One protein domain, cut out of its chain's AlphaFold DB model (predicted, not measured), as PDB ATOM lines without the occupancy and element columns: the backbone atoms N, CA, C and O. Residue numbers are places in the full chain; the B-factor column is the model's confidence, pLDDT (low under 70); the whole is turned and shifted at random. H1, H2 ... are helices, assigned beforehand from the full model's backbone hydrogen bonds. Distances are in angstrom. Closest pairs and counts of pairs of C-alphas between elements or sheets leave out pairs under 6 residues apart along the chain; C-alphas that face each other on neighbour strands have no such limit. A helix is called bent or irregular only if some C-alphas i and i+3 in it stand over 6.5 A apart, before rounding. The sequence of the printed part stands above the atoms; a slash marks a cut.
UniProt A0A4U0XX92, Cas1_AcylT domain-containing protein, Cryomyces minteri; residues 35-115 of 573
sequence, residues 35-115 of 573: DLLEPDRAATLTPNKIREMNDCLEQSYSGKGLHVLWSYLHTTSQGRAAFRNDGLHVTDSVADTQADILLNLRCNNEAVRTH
ATOM      1  N   ASP A  35     201.856 128.099 130.181       89.69
ATOM      2  CA  ASP A  35     202.167 126.712 130.567       89.69
ATOM      3  C   ASP A  35     203.292 126.078 129.727       89.69
ATOM      4  O   ASP A  35     203.828 125.037 130.098       89.69
ATOM      5  N   LEU A  36     203.630 126.674 128.577       90.06
ATOM      6  CA  LEU A  36     204.693 126.208 127.681       90.06
ATOM      7  C   LEU A  36     205.960 127.067 127.729       90.06
ATOM      8  O   LEU A  36     206.917 126.782 127.010       90.06
ATOM      9  N   LEU A  37     205.964 128.138 128.521       90.62
ATOM     10  CA  LEU A  37     207.119 129.019 128.599       90.62
ATOM     11  C   LEU A  37     208.260 128.345 129.362       90.62
ATOM     12  O   LEU A  37     208.060 127.728 130.407       90.62
ATOM     13  N   GLU A  38     209.484 128.544 128.876       91.00
ATOM     14  CA  GLU A  38     210.686 128.204 129.638       91.00
ATOM     15  C   GLU A  38     210.730 128.991 130.965       91.00
ATOM     16  O   GLU A  38     210.288 130.146 130.996       91.00
ATOM     17  N   PRO A  39     211.294 128.425 132.052       89.25
ATOM     18  CA  PRO A  39     211.276 129.041 133.384       89.25
ATOM     19  C   PRO A  39     211.792 130.487 133.422       89.25
ATOM     20  O   PRO A  39     211.169 131.355 134.036       89.25
ATOM     21  N   ASP A  40     212.873 130.777 132.695       89.75
ATOM     22  CA  ASP A  40     213.470 132.118 132.631       89.75
ATOM     23  C   ASP A  40     212.542 133.135 131.941       89.75
ATOM     24  O   ASP A  40     212.449 134.307 132.327       89.75
ATOM     25  N   ARG A  41     211.794 132.683 130.927       87.69
ATOM     26  CA  ARG A  41     210.795 133.500 130.224       87.69
ATOM     27  C   ARG A  41     209.545 133.690 131.072       87.69
ATOM     28  O   ARG A  41     209.024 134.799 131.125       87.69
ATOM     29  N   ALA A  42     209.091 132.652 131.770       87.62
ATOM     30  CA  ALA A  42     207.943 132.731 132.671       87.62
ATOM     31  C   ALA A  42     208.183 133.718 133.831       87.62
ATOM     32  O   ALA A  42     207.257 134.414 134.250       87.62
ATOM     33  N   ALA A  43     209.429 133.842 134.303       88.81
ATOM     34  CA  ALA A  43     209.810 134.810 135.331       88.81
ATOM     35  C   ALA A  43     209.727 136.276 134.858       88.81
ATOM     36  O   ALA A  43     209.498 137.180 135.663       88.81
ATOM     37  N   THR A  44     209.906 136.534 133.558       89.19
ATOM     38  CA  THR A  44     209.995 137.895 132.996       89.19
ATOM     39  C   THR A  44     208.737 138.337 132.244       89.19
ATOM     40  O   THR A  44     208.386 139.522 132.279       89.19
ATOM     41  N   LEU A  45     208.045 137.403 131.590       89.62
ATOM     42  CA  LEU A  45     206.792 137.600 130.863       89.62
ATOM     43  C   LEU A  45     205.617 137.244 131.771       89.62
ATOM     44  O   LEU A  45     205.013 136.183 131.640       89.62
ATOM     45  N   THR A  46     205.286 138.129 132.710       90.50
ATOM     46  CA  THR A  46     204.152 137.911 133.616       90.50
ATOM     47  C   THR A  46     202.838 138.431 133.012       90.50
ATOM     48  O   THR A  46     202.841 139.428 132.280       90.50
ATOM     49  N   PRO A  47     201.682 137.820 133.344       90.06
ATOM     50  CA  PRO A  47     200.380 138.293 132.871       90.06
ATOM     51  C   PRO A  47     200.092 139.760 133.215       90.06
ATOM     52  O   PRO A  47     199.489 140.467 132.412       90.06
ATOM     53  N   ASN A  48     200.530 140.220 134.394       92.94
ATOM     54  CA  ASN A  48     200.336 141.604 134.832       92.94
ATOM     55  C   ASN A  48     201.168 142.578 133.995       92.94
ATOM     56  O   ASN A  48     200.620 143.559 133.510       92.94
ATOM     57  N   LYS A  49     202.441 142.256 133.736       93.69
ATOM     58  CA  LYS A  49     203.317 143.099 132.917       93.69
ATOM     59  C   LYS A  49     202.796 143.244 131.485       93.69
ATOM     60  O   LYS A  49     202.786 144.340 130.943       93.69
ATOM     61  N   ILE A  50     202.314 142.155 130.881       91.94
ATOM     62  CA  ILE A  50     201.716 142.196 129.534       91.94
ATOM     63  C   ILE A  50     200.432 143.032 129.522       91.94
ATOM     64  O   ILE A  50     200.202 143.776 128.569       91.94
ATOM     65  N   ARG A  51     199.606 142.930 130.572       91.19
ATOM     66  CA  ARG A  51     198.410 143.768 130.719       91.19
ATOM     67  C   ARG A  51     198.792 145.245 130.781       91.19
ATOM     68  O   ARG A  51     198.318 145.997 129.950       91.19
ATOM     69  N   GLU A  52     199.728 145.620 131.649       94.19
ATOM     70  CA  GLU A  52     200.207 147.005 131.779       94.19
ATOM     71  C   GLU A  52     200.759 147.569 130.459       94.19
ATOM     72  O   GLU A  52     200.490 148.718 130.107       94.19
ATOM     73  N   MET A  53     201.500 146.762 129.688       92.12
ATOM     74  CA  MET A  53     201.994 147.179 128.372       92.12
ATOM     75  C   MET A  53     200.851 147.420 127.376       92.12
ATOM     76  O   MET A  53     200.881 148.406 126.641       92.12
ATOM     77  N   ASN A  54     199.843 146.544 127.349       91.44
ATOM     78  CA  ASN A  54     198.673 146.718 126.488       91.44
ATOM     79  C   ASN A  54     197.797 147.897 126.942       91.44
ATOM     80  O   ASN A  54     197.381 148.684 126.095       91.44
ATOM     81  N   ASP A  55     197.608 148.102 128.244       89.94
ATOM     82  CA  ASP A  55     196.885 149.256 128.793       89.94
ATOM     83  C   ASP A  55     197.578 150.575 128.383       89.94
ATOM     84  O   ASP A  55     196.929 151.557 128.015       89.94
ATOM     85  N   CYS A  56     198.917 150.594 128.360       88.81
ATOM     86  CA  CYS A  56     199.699 151.733 127.870       88.81
ATOM     87  C   CYS A  56     199.500 151.986 126.361       88.81
ATOM     88  O   CYS A  56     199.382 153.140 125.927       88.81
ATOM     89  N   LEU A  57     199.431 150.920 125.553       87.50
ATOM     90  CA  LEU A  57     199.126 151.013 124.121       87.50
ATOM     91  C   LEU A  57     197.704 151.541 123.877       87.50
ATOM     92  O   LEU A  57     197.517 152.380 122.999       87.50
ATOM     93  N   GLU A  58     196.720 151.109 124.666       84.31
ATOM     94  CA  GLU A  58     195.318 151.538 124.556       84.31
ATOM     95  C   GLU A  58     195.125 153.022 124.914       84.31
ATOM     96  O   GLU A  58     194.443 153.771 124.205       84.31
ATOM     97  N   GLN A  59     195.808 153.496 125.957       83.06
ATOM     98  CA  GLN A  59     195.821 154.921 126.305       83.06
ATOM     99  C   GLN A  59     196.497 155.766 125.213       83.06
ATOM    100  O   GLN A  59     196.025 156.853 124.871       83.06
ATOM    101  N   SER A  60     197.581 155.256 124.621       77.25
ATOM    102  CA  SER A  60     198.305 155.939 123.542       77.25
ATOM    103  C   SER A  60     197.513 155.977 122.228       77.25
ATOM    104  O   SER A  60     197.568 156.982 121.519       77.25
ATOM    105  N   TYR A  61     196.745 154.922 121.930       70.19
ATOM    106  CA  TYR A  61     195.797 154.859 120.810       70.19
ATOM    107  C   TYR A  61     194.800 156.022 120.877       70.19
ATOM    108  O   TYR A  61     194.704 156.823 119.946       70.19
ATOM    109  N   SER A  62     194.138 156.168 122.027       62.28
ATOM    110  CA  SER A  62     193.056 157.138 122.229       62.28
ATOM    111  C   SER A  62     193.527 158.599 122.209       62.28
ATOM    112  O   SER A  62     192.761 159.487 121.841       62.28
ATOM    113  N   GLY A  63     194.782 158.866 122.595       58.59
ATOM    114  CA  GLY A  63     195.314 160.228 122.732       58.59
ATOM    115  C   GLY A  63     196.223 160.723 121.600       58.59
ATOM    116  O   GLY A  63     196.432 161.930 121.496       58.59
ATOM    117  N   LYS A  64     196.805 159.832 120.778       66.50
ATOM    118  CA  LYS A  64     197.871 160.195 119.812       66.50
ATOM    119  C   LYS A  64     197.657 159.684 118.383       66.50
ATOM    120  O   LYS A  64     198.532 159.885 117.546       66.50
ATOM    121  N   GLY A  65     196.529 159.032 118.091       66.44
ATOM    122  CA  GLY A  65     196.239 158.516 116.746       66.44
ATOM    123  C   GLY A  65     197.110 157.322 116.338       66.44
ATOM    124  O   GLY A  65     197.363 157.113 115.155       66.44
ATOM    125  N   LEU A  66     197.606 156.550 117.311       75.75
ATOM    126  CA  LEU A  66     198.339 155.309 117.052       75.75
ATOM    127  C   LEU A  66     197.352 154.245 116.552       75.75
ATOM    128  O   LEU A  66     196.324 154.073 117.185       75.75
ATOM    129  N   HIS A  67     197.636 153.500 115.480       77.25
ATOM    130  CA  HIS A  67     196.734 152.441 114.996       77.25
ATOM    131  C   HIS A  67     197.185 151.058 115.487       77.25
ATOM    132  O   HIS A  67     198.100 150.465 114.917       77.25
ATOM    133  N   VAL A  68     196.548 150.534 116.539       84.00
ATOM    134  CA  VAL A  68     196.876 149.219 117.128       84.00
ATOM    135  C   VAL A  68     195.924 148.131 116.615       84.00
ATOM    136  O   VAL A  68     194.706 148.301 116.628       84.00
ATOM    137  N   LEU A  69     196.470 146.988 116.190       86.00
ATOM    138  CA  LEU A  69     195.726 145.840 115.651       86.00
ATOM    139  C   LEU A  69     195.239 144.887 116.750       86.00
ATOM    140  O   LEU A  69     195.686 143.746 116.857       86.00
ATOM    141  N   TRP A  70     194.287 145.331 117.570       85.94
ATOM    142  CA  TRP A  70     193.752 144.536 118.688       85.94
ATOM    143  C   TRP A  70     193.152 143.180 118.284       85.94
ATOM    144  O   TRP A  70     193.143 142.238 119.082       85.94
ATOM    145  N   SER A  71     192.719 143.042 117.028       84.56
ATOM    146  CA  SER A  71     192.235 141.781 116.452       84.56
ATOM    147  C   SER A  71     193.270 140.651 116.512       84.56
ATOM    148  O   SER A  71     192.883 139.485 116.585       84.56
ATOM    149  N   TYR A  72     194.570 140.959 116.571       88.38
ATOM    150  CA  TYR A  72     195.620 139.944 116.691       88.38
ATOM    151  C   TYR A  72     195.491 139.146 117.992       88.38
ATOM    152  O   TYR A  72     195.584 137.920 117.963       88.38
ATOM    153  N   LEU A  73     195.136 139.784 119.112       87.88
ATOM    154  CA  LEU A  73     194.931 139.068 120.378       87.88
ATOM    155  C   LEU A  73     193.789 138.045 120.289       87.88
ATOM    156  O   LEU A  73     193.818 137.010 120.959       87.88
ATOM    157  N   HIS A  74     192.791 138.296 119.437       84.19
ATOM    158  CA  HIS A  74     191.674 137.371 119.239       84.19
ATOM    159  C   HIS A  74     192.080 136.124 118.451       84.19
ATOM    160  O   HIS A  74     191.556 135.044 118.735       84.19
ATOM    161  N   THR A  75     193.045 136.234 117.533       84.44
ATOM    162  CA  THR A  75     193.558 135.076 116.773       84.44
ATOM    163  C   THR A  75     194.184 134.016 117.683       84.44
ATOM    164  O   THR A  75     194.101 132.825 117.409       84.44
ATOM    165  N   THR A  76     194.699 134.430 118.843       85.88
ATOM    166  CA  THR A  76     195.289 133.534 119.850       85.88
ATOM    167  C   THR A  76     194.329 133.068 120.946       85.88
ATOM    168  O   THR A  76     194.733 132.415 121.907       85.88
ATOM    169  N   SER A  77     193.036 133.378 120.823       79.62
ATOM    170  CA  SER A  77     192.033 133.032 121.841       79.62
ATOM    171  C   SER A  77     191.750 131.529 121.967       79.62
ATOM    172  O   SER A  77     191.146 131.114 122.954       79.62
ATOM    173  N   GLN A  78     192.220 130.709 121.017       71.44
ATOM    174  CA  GLN A  78     192.135 129.241 121.057       71.44
ATOM    175  C   GLN A  78     193.116 128.595 122.058       71.44
ATOM    176  O   GLN A  78     193.180 127.371 122.168       71.44
ATOM    177  N   GLY A  79     193.884 129.394 122.808       83.19
ATOM    178  CA  GLY A  79     194.807 128.890 123.822       83.19
ATOM    179  C   GLY A  79     195.937 128.086 123.185       83.19
ATOM    180  O   GLY A  79     196.559 128.552 122.234       83.19
ATOM    181  N   ARG A  80     196.198 126.873 123.687       86.31
ATOM    182  CA  ARG A  80     197.346 126.034 123.297       86.31
ATOM    183  C   ARG A  80     197.496 125.833 121.785       86.31
ATOM    184  O   ARG A  80     198.627 125.848 121.305       86.31
ATOM    185  N   ALA A  81     196.399 125.631 121.053       87.88
ATOM    186  CA  ALA A  81     196.428 125.322 119.618       87.88
ATOM    187  C   ALA A  81     196.950 126.484 118.754       87.88
ATOM    188  O   ALA A  81     197.468 126.266 117.661       87.88
ATOM    189  N   ALA A  82     196.865 127.719 119.258       87.88
ATOM    190  CA  ALA A  82     197.331 128.901 118.543       87.88
ATOM    191  C   ALA A  82     198.857 129.096 118.603       87.88
ATOM    192  O   ALA A  82     199.391 129.914 117.856       87.88
ATOM    193  N   PHE A  83     199.561 128.361 119.474       91.56
ATOM    194  CA  PHE A  83     200.990 128.539 119.731       91.56
ATOM    195  C   PHE A  83     201.819 127.318 119.330       91.56
ATOM    196  O   PHE A  83     201.369 126.170 119.362       91.56
ATOM    197  N   ARG A  84     203.082 127.570 118.991       91.81
ATOM    198  CA  ARG A  84     204.124 126.552 118.853       91.81
ATOM    199  C   ARG A  84     204.529 126.024 120.233       91.81
ATOM    200  O   ARG A  84     203.998 126.424 121.268       91.81
ATOM    201  N   ASN A  85     205.473 125.087 120.253       89.50
ATOM    202  CA  ASN A  85     205.874 124.380 121.473       89.50
ATOM    203  C   ASN A  85     206.557 125.265 122.526       89.50
ATOM    204  O   ASN A  85     206.697 124.822 123.658       89.50
ATOM    205  N   ASP A  86     206.950 126.489 122.179       89.38
ATOM    206  CA  ASP A  86     207.592 127.436 123.095       89.38
ATOM    207  C   ASP A  86     206.610 128.393 123.789       89.38
ATOM    208  O   ASP A  86     207.033 129.275 124.533       89.38
ATOM    209  N   GLY A  87     205.308 128.275 123.498       87.44
ATOM    210  CA  GLY A  87     204.258 129.103 124.088       87.44
ATOM    211  C   GLY A  87     204.291 130.579 123.688       87.44
ATOM    212  O   GLY A  87     203.445 131.337 124.159       87.44
ATOM    213  N   LEU A  88     205.226 131.006 122.834       89.56
ATOM    214  CA  LEU A  88     205.415 132.408 122.460       89.56
ATOM    215  C   LEU A  88     205.099 132.645 120.984       89.56
ATOM    216  O   LEU A  88     204.335 133.555 120.663       89.56
ATOM    217  N   HIS A  89     205.655 131.827 120.090       92.12
ATOM    218  CA  HIS A  89     205.410 131.974 118.660       92.12
ATOM    219  C   HIS A  89     204.068 131.358 118.288       92.12
ATOM    220  O   HIS A  89     203.727 130.260 118.728       92.12
ATOM    221  N   VAL A  90     203.314 132.054 117.444       92.50
ATOM    222  CA  VAL A  90     202.059 131.529 116.907       92.50
ATOM    223  C   VAL A  90     202.323 130.475 115.826       92.50
ATOM    224  O   VAL A  90     203.412 130.399 115.246       92.50
ATOM    225  N   THR A  91     201.343 129.611 115.581       94.12
ATOM    226  CA  THR A  91     201.397 128.654 114.467       94.12
ATOM    227  C   THR A  91     201.294 129.371 113.120       94.12
ATOM    228  O   THR A  91     200.805 130.498 113.047       94.12
ATOM    229  N   ASP A  92     201.730 128.712 112.043       93.19
ATOM    230  CA  ASP A  92     201.720 129.306 110.696       93.19
ATOM    231  C   ASP A  92     200.305 129.710 110.261       93.19
ATOM    232  O   ASP A  92     200.110 130.808 109.764       93.19
ATOM    233  N   SER A  93     199.290 128.906 110.593       90.25
ATOM    234  CA  SER A  93     197.875 129.225 110.334       90.25
ATOM    235  C   SER A  93     197.414 130.531 111.007       90.25
ATOM    236  O   SER A  93     196.685 131.340 110.422       90.25
ATOM    237  N   VAL A  94     197.857 130.774 112.245       91.62
ATOM    238  CA  VAL A  94     197.537 132.015 112.960       91.62
ATOM    239  C   VAL A  94     198.317 133.191 112.370       91.62
ATOM    240  O   VAL A  94     197.739 134.265 112.207       91.62
ATOM    241  N   ALA A  95     199.586 132.993 112.007       92.00
ATOM    242  CA  ALA A  95     200.390 134.010 111.331       92.00
ATOM    243  C   ALA A  95     199.791 134.407 109.968       92.00
ATOM    244  O   ALA A  95     199.670 135.599 109.689       92.00
ATOM    245  N   ASP A  96     199.334 133.437 109.171       93.19
ATOM    246  CA  ASP A  96     198.645 133.664 107.895       93.19
ATOM    247  C   ASP A  96     197.366 134.486 108.106       93.19
ATOM    248  O   ASP A  96     197.138 135.484 107.427       93.19
ATOM    249  N   THR A  97     196.574 134.148 109.130       89.12
ATOM    250  CA  THR A  97     195.368 134.914 109.493       89.12
ATOM    251  C   THR A  97     195.705 136.357 109.893       89.12
ATOM    252  O   THR A  97     195.005 137.300 109.517       89.12
ATOM    253  N   GLN A  98     196.775 136.561 110.665       90.69
ATOM    254  CA  GLN A  98     197.240 137.894 111.059       90.69
ATOM    255  C   GLN A  98     197.720 138.710 109.847       90.69
ATOM    256  O   GLN A  98     197.410 139.905 109.753       90.69
ATOM    257  N   ALA A  99     198.421 138.074 108.906       91.44
ATOM    258  CA  ALA A  99     198.832 138.687 107.649       91.44
ATOM    259  C   ALA A  99     197.617 139.079 106.793       91.44
ATOM    260  O   ALA A  99     197.541 140.220 106.330       91.44
ATOM    261  N   ASP A 100     196.625 138.197 106.669       89.12
ATOM    262  CA  ASP A 100     195.375 138.471 105.960       89.12
ATOM    263  C   ASP A 100     194.627 139.662 106.562       89.12
ATOM    264  O   ASP A 100     194.144 140.516 105.822       89.12
ATOM    265  N   ILE A 101     194.539 139.777 107.891       87.50
ATOM    266  CA  ILE A 101     193.916 140.937 108.553       87.50
ATOM    267  C   ILE A 101     194.600 142.240 108.117       87.50
ATOM    268  O   ILE A 101     193.918 143.198 107.745       87.50
ATOM    269  N   LEU A 102     195.935 142.273 108.138       86.75
ATOM    270  CA  LEU A 102     196.711 143.454 107.760       86.75
ATOM    271  C   LEU A 102     196.528 143.802 106.275       86.75
ATOM    272  O   LEU A 102     196.269 144.957 105.931       86.75
ATOM    273  N   LEU A 103     196.615 142.803 105.393       86.62
ATOM    274  CA  LEU A 103     196.413 142.985 103.955       86.62
ATOM    275  C   LEU A 103     194.990 143.454 103.642       86.62
ATOM    276  O   LEU A 103     194.804 144.356 102.824       86.62
ATOM    277  N   ASN A 104     193.993 142.895 104.326       85.94
ATOM    278  CA  ASN A 104     192.591 143.258 104.168       85.94
ATOM    279  C   ASN A 104     192.322 144.707 104.595       85.94
ATOM    280  O   ASN A 104     191.631 145.415 103.867       85.94
ATOM    281  N   LEU A 105     192.898 145.171 105.713       80.62
ATOM    282  CA  LEU A 105     192.766 146.567 106.165       80.62
ATOM    283  C   LEU A 105     193.255 147.572 105.118       80.62
ATOM    284  O   LEU A 105     192.632 148.619 104.921       80.62
ATOM    285  N   ARG A 106     194.339 147.227 104.419       79.50
ATOM    286  CA  ARG A 106     194.899 148.049 103.345       79.50
ATOM    287  C   ARG A 106     194.092 147.947 102.049       79.50
ATOM    288  O   ARG A 106     193.810 148.959 101.415       79.50
ATOM    289  N   CYS A 107     193.745 146.733 101.626       80.62
ATOM    290  CA  CYS A 107     193.270 146.484 100.262       80.62
ATOM    291  C   CYS A 107     191.743 146.544 100.117       80.62
ATOM    292  O   CYS A 107     191.244 146.962  99.071       80.62
ATOM    293  N   ASN A 108     190.977 146.135 101.134       82.62
ATOM    294  CA  ASN A 108     189.529 145.953 100.975       82.62
ATOM    295  C   ASN A 108     188.778 147.277 100.822       82.62
ATOM    296  O   ASN A 108     187.767 147.316 100.122       82.62
ATOM    297  N   ASN A 109     189.276 148.360 101.425       77.88
ATOM    298  CA  ASN A 109     188.671 149.688 101.309       77.88
ATOM    299  C   ASN A 109     188.582 150.168  99.859       77.88
ATOM    300  O   ASN A 109     187.504 150.562  99.408       77.88
ATOM    301  N   GLU A 110     189.691 150.099  99.127       77.88
ATOM    302  CA  GLU A 110     189.714 150.497  97.722       77.88
ATOM    303  C   GLU A 110     188.965 149.486  96.863       77.88
ATOM    304  O   GLU A 110     188.079 149.855  96.099       77.88
ATOM    305  N   ALA A 111     189.206 148.194  97.080       78.25
ATOM    306  CA  ALA A 111     188.597 147.153  96.266       78.25
ATOM    307  C   ALA A 111     187.052 147.181  96.301       78.25
ATOM    308  O   ALA A 111     186.411 146.887  95.291       78.25
ATOM    309  N   VAL A 112     186.444 147.565  97.431       75.19
ATOM    310  CA  VAL A 112     184.984 147.736  97.569       75.19
ATOM    311  C   VAL A 112     184.482 149.051  96.958       75.19
ATOM    312  O   VAL A 112     183.333 149.138  96.514       75.19
ATOM    313  N   ARG A 113     185.321 150.089  96.899       74.31
ATOM    314  CA  ARG A 113     184.979 151.361  96.247       74.31
ATOM    315  C   ARG A 113     185.014 151.253  94.730       74.31
ATOM    316  O   ARG A 113     184.071 151.724  94.087       74.31
ATOM    317  N   THR A 114     186.037 150.601  94.178       76.19
ATOM    318  CA  THR A 114     186.174 150.365  92.737       76.19
ATOM    319  C   THR A 114     185.131 149.357  92.242       76.19
ATOM    320  O   THR A 114     184.473 149.589  91.227       76.19
ATOM    321  N   HIS A 115     184.917 148.262  92.982       72.00
ATOM    322  CA  HIS A 115     183.972 147.201  92.625       72.00
ATOM    323  C   HIS A 115     182.862 147.068  93.672       72.00
ATOM    324  O   HIS A 115     182.993 146.359  94.667       72.00
TER     325      HIS A 115
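What this domain is: This is residues 35 to 115 of the 573 residues of the protein "Cas1_AcylT domain-containing protein" of Cryomyces minteri (UniProt A0A4U0XX92). Two long helices, H2 and H5, stand apart and run much the same way, and the chain between them folds back from the end of H2 through the small H3 and H4 to the start of H5, in an open, flat Z. H3 sits nearest the middle and packs on residues 94 to 98 of H5, the short H1 comes just before H2 and lies farthest from the middle, and residues 106 to 115, at the far end of H5, stick out, as do residues 46 to 53 where H2 begins. The printed part has 81 residues with five named helices, H1 to H5 in order, and no named strand; the class is all helix. The whole is loose, with a radius of gyration of the C-alphas of 16.0 A, and spans 52 by 33 by 16 A.

How they stand to each other: H1, residues 39 to 44, touches no helix, and a tight link of two residues joins it to H2, residues 47 to 64. H2 touches no helix either. A short link of six residues leads on to H3, residues 71 to 75, which is apart from H2. A tight link of three residues joins H3 to H4, residues 79 to 82. H3 and H4 are close but not clearly touching, their closest C-alphas being those of Thr 75 and Ala 82, 7.4 A apart. H5, residues 92 to 114, touches H3 with its residues 94 to 98 alone; the closest C-alphas are those of Tyr 72 and Gln 98, 6.2 A apart. H4 and H5 are close but not clearly touching, with the C-alphas of Ala 82 and Val 94 closest at 6.4 A. H2 and H5 are apart, and so are H1 and H5. In H2 and H3 each O i to N i+4 pair is within hydrogen-bond range, against 1 of 2 in H1 and 17 of 19 in H5; H4 is too short for such a pair.

Where its parts are: H1 begins with C-alpha 39 at (211.276, 129.041, 133.384). H2 measures 25.6 A from first to last C-alpha and ends with C-alpha 64 at (197.871, 160.195, 119.812). H3 measures 6.8 A and H4 5.9 A. H5, the longest helix, measures 31.7 A and ends with C-alpha 114 at (186.174, 150.365, 92.737). It has a kink of 48 degrees near residue 107 and is only just irregular, with C-alphas 106 and 109 6.8 A apart.

The domain as a whole: The two C-alphas farthest apart are those of Pro 39 and Thr 114, at 52.3 A. The printed part has no cut and no long link. Residues 46 to 53, of which 47 to 53 belong to H2, stand free, as do residues 106 to 115, of which 106 to 114 belong to H5. The mean pLDDT of the printed part is 85.3, and the model's confidence is low, under 70, at residues 62 to 65.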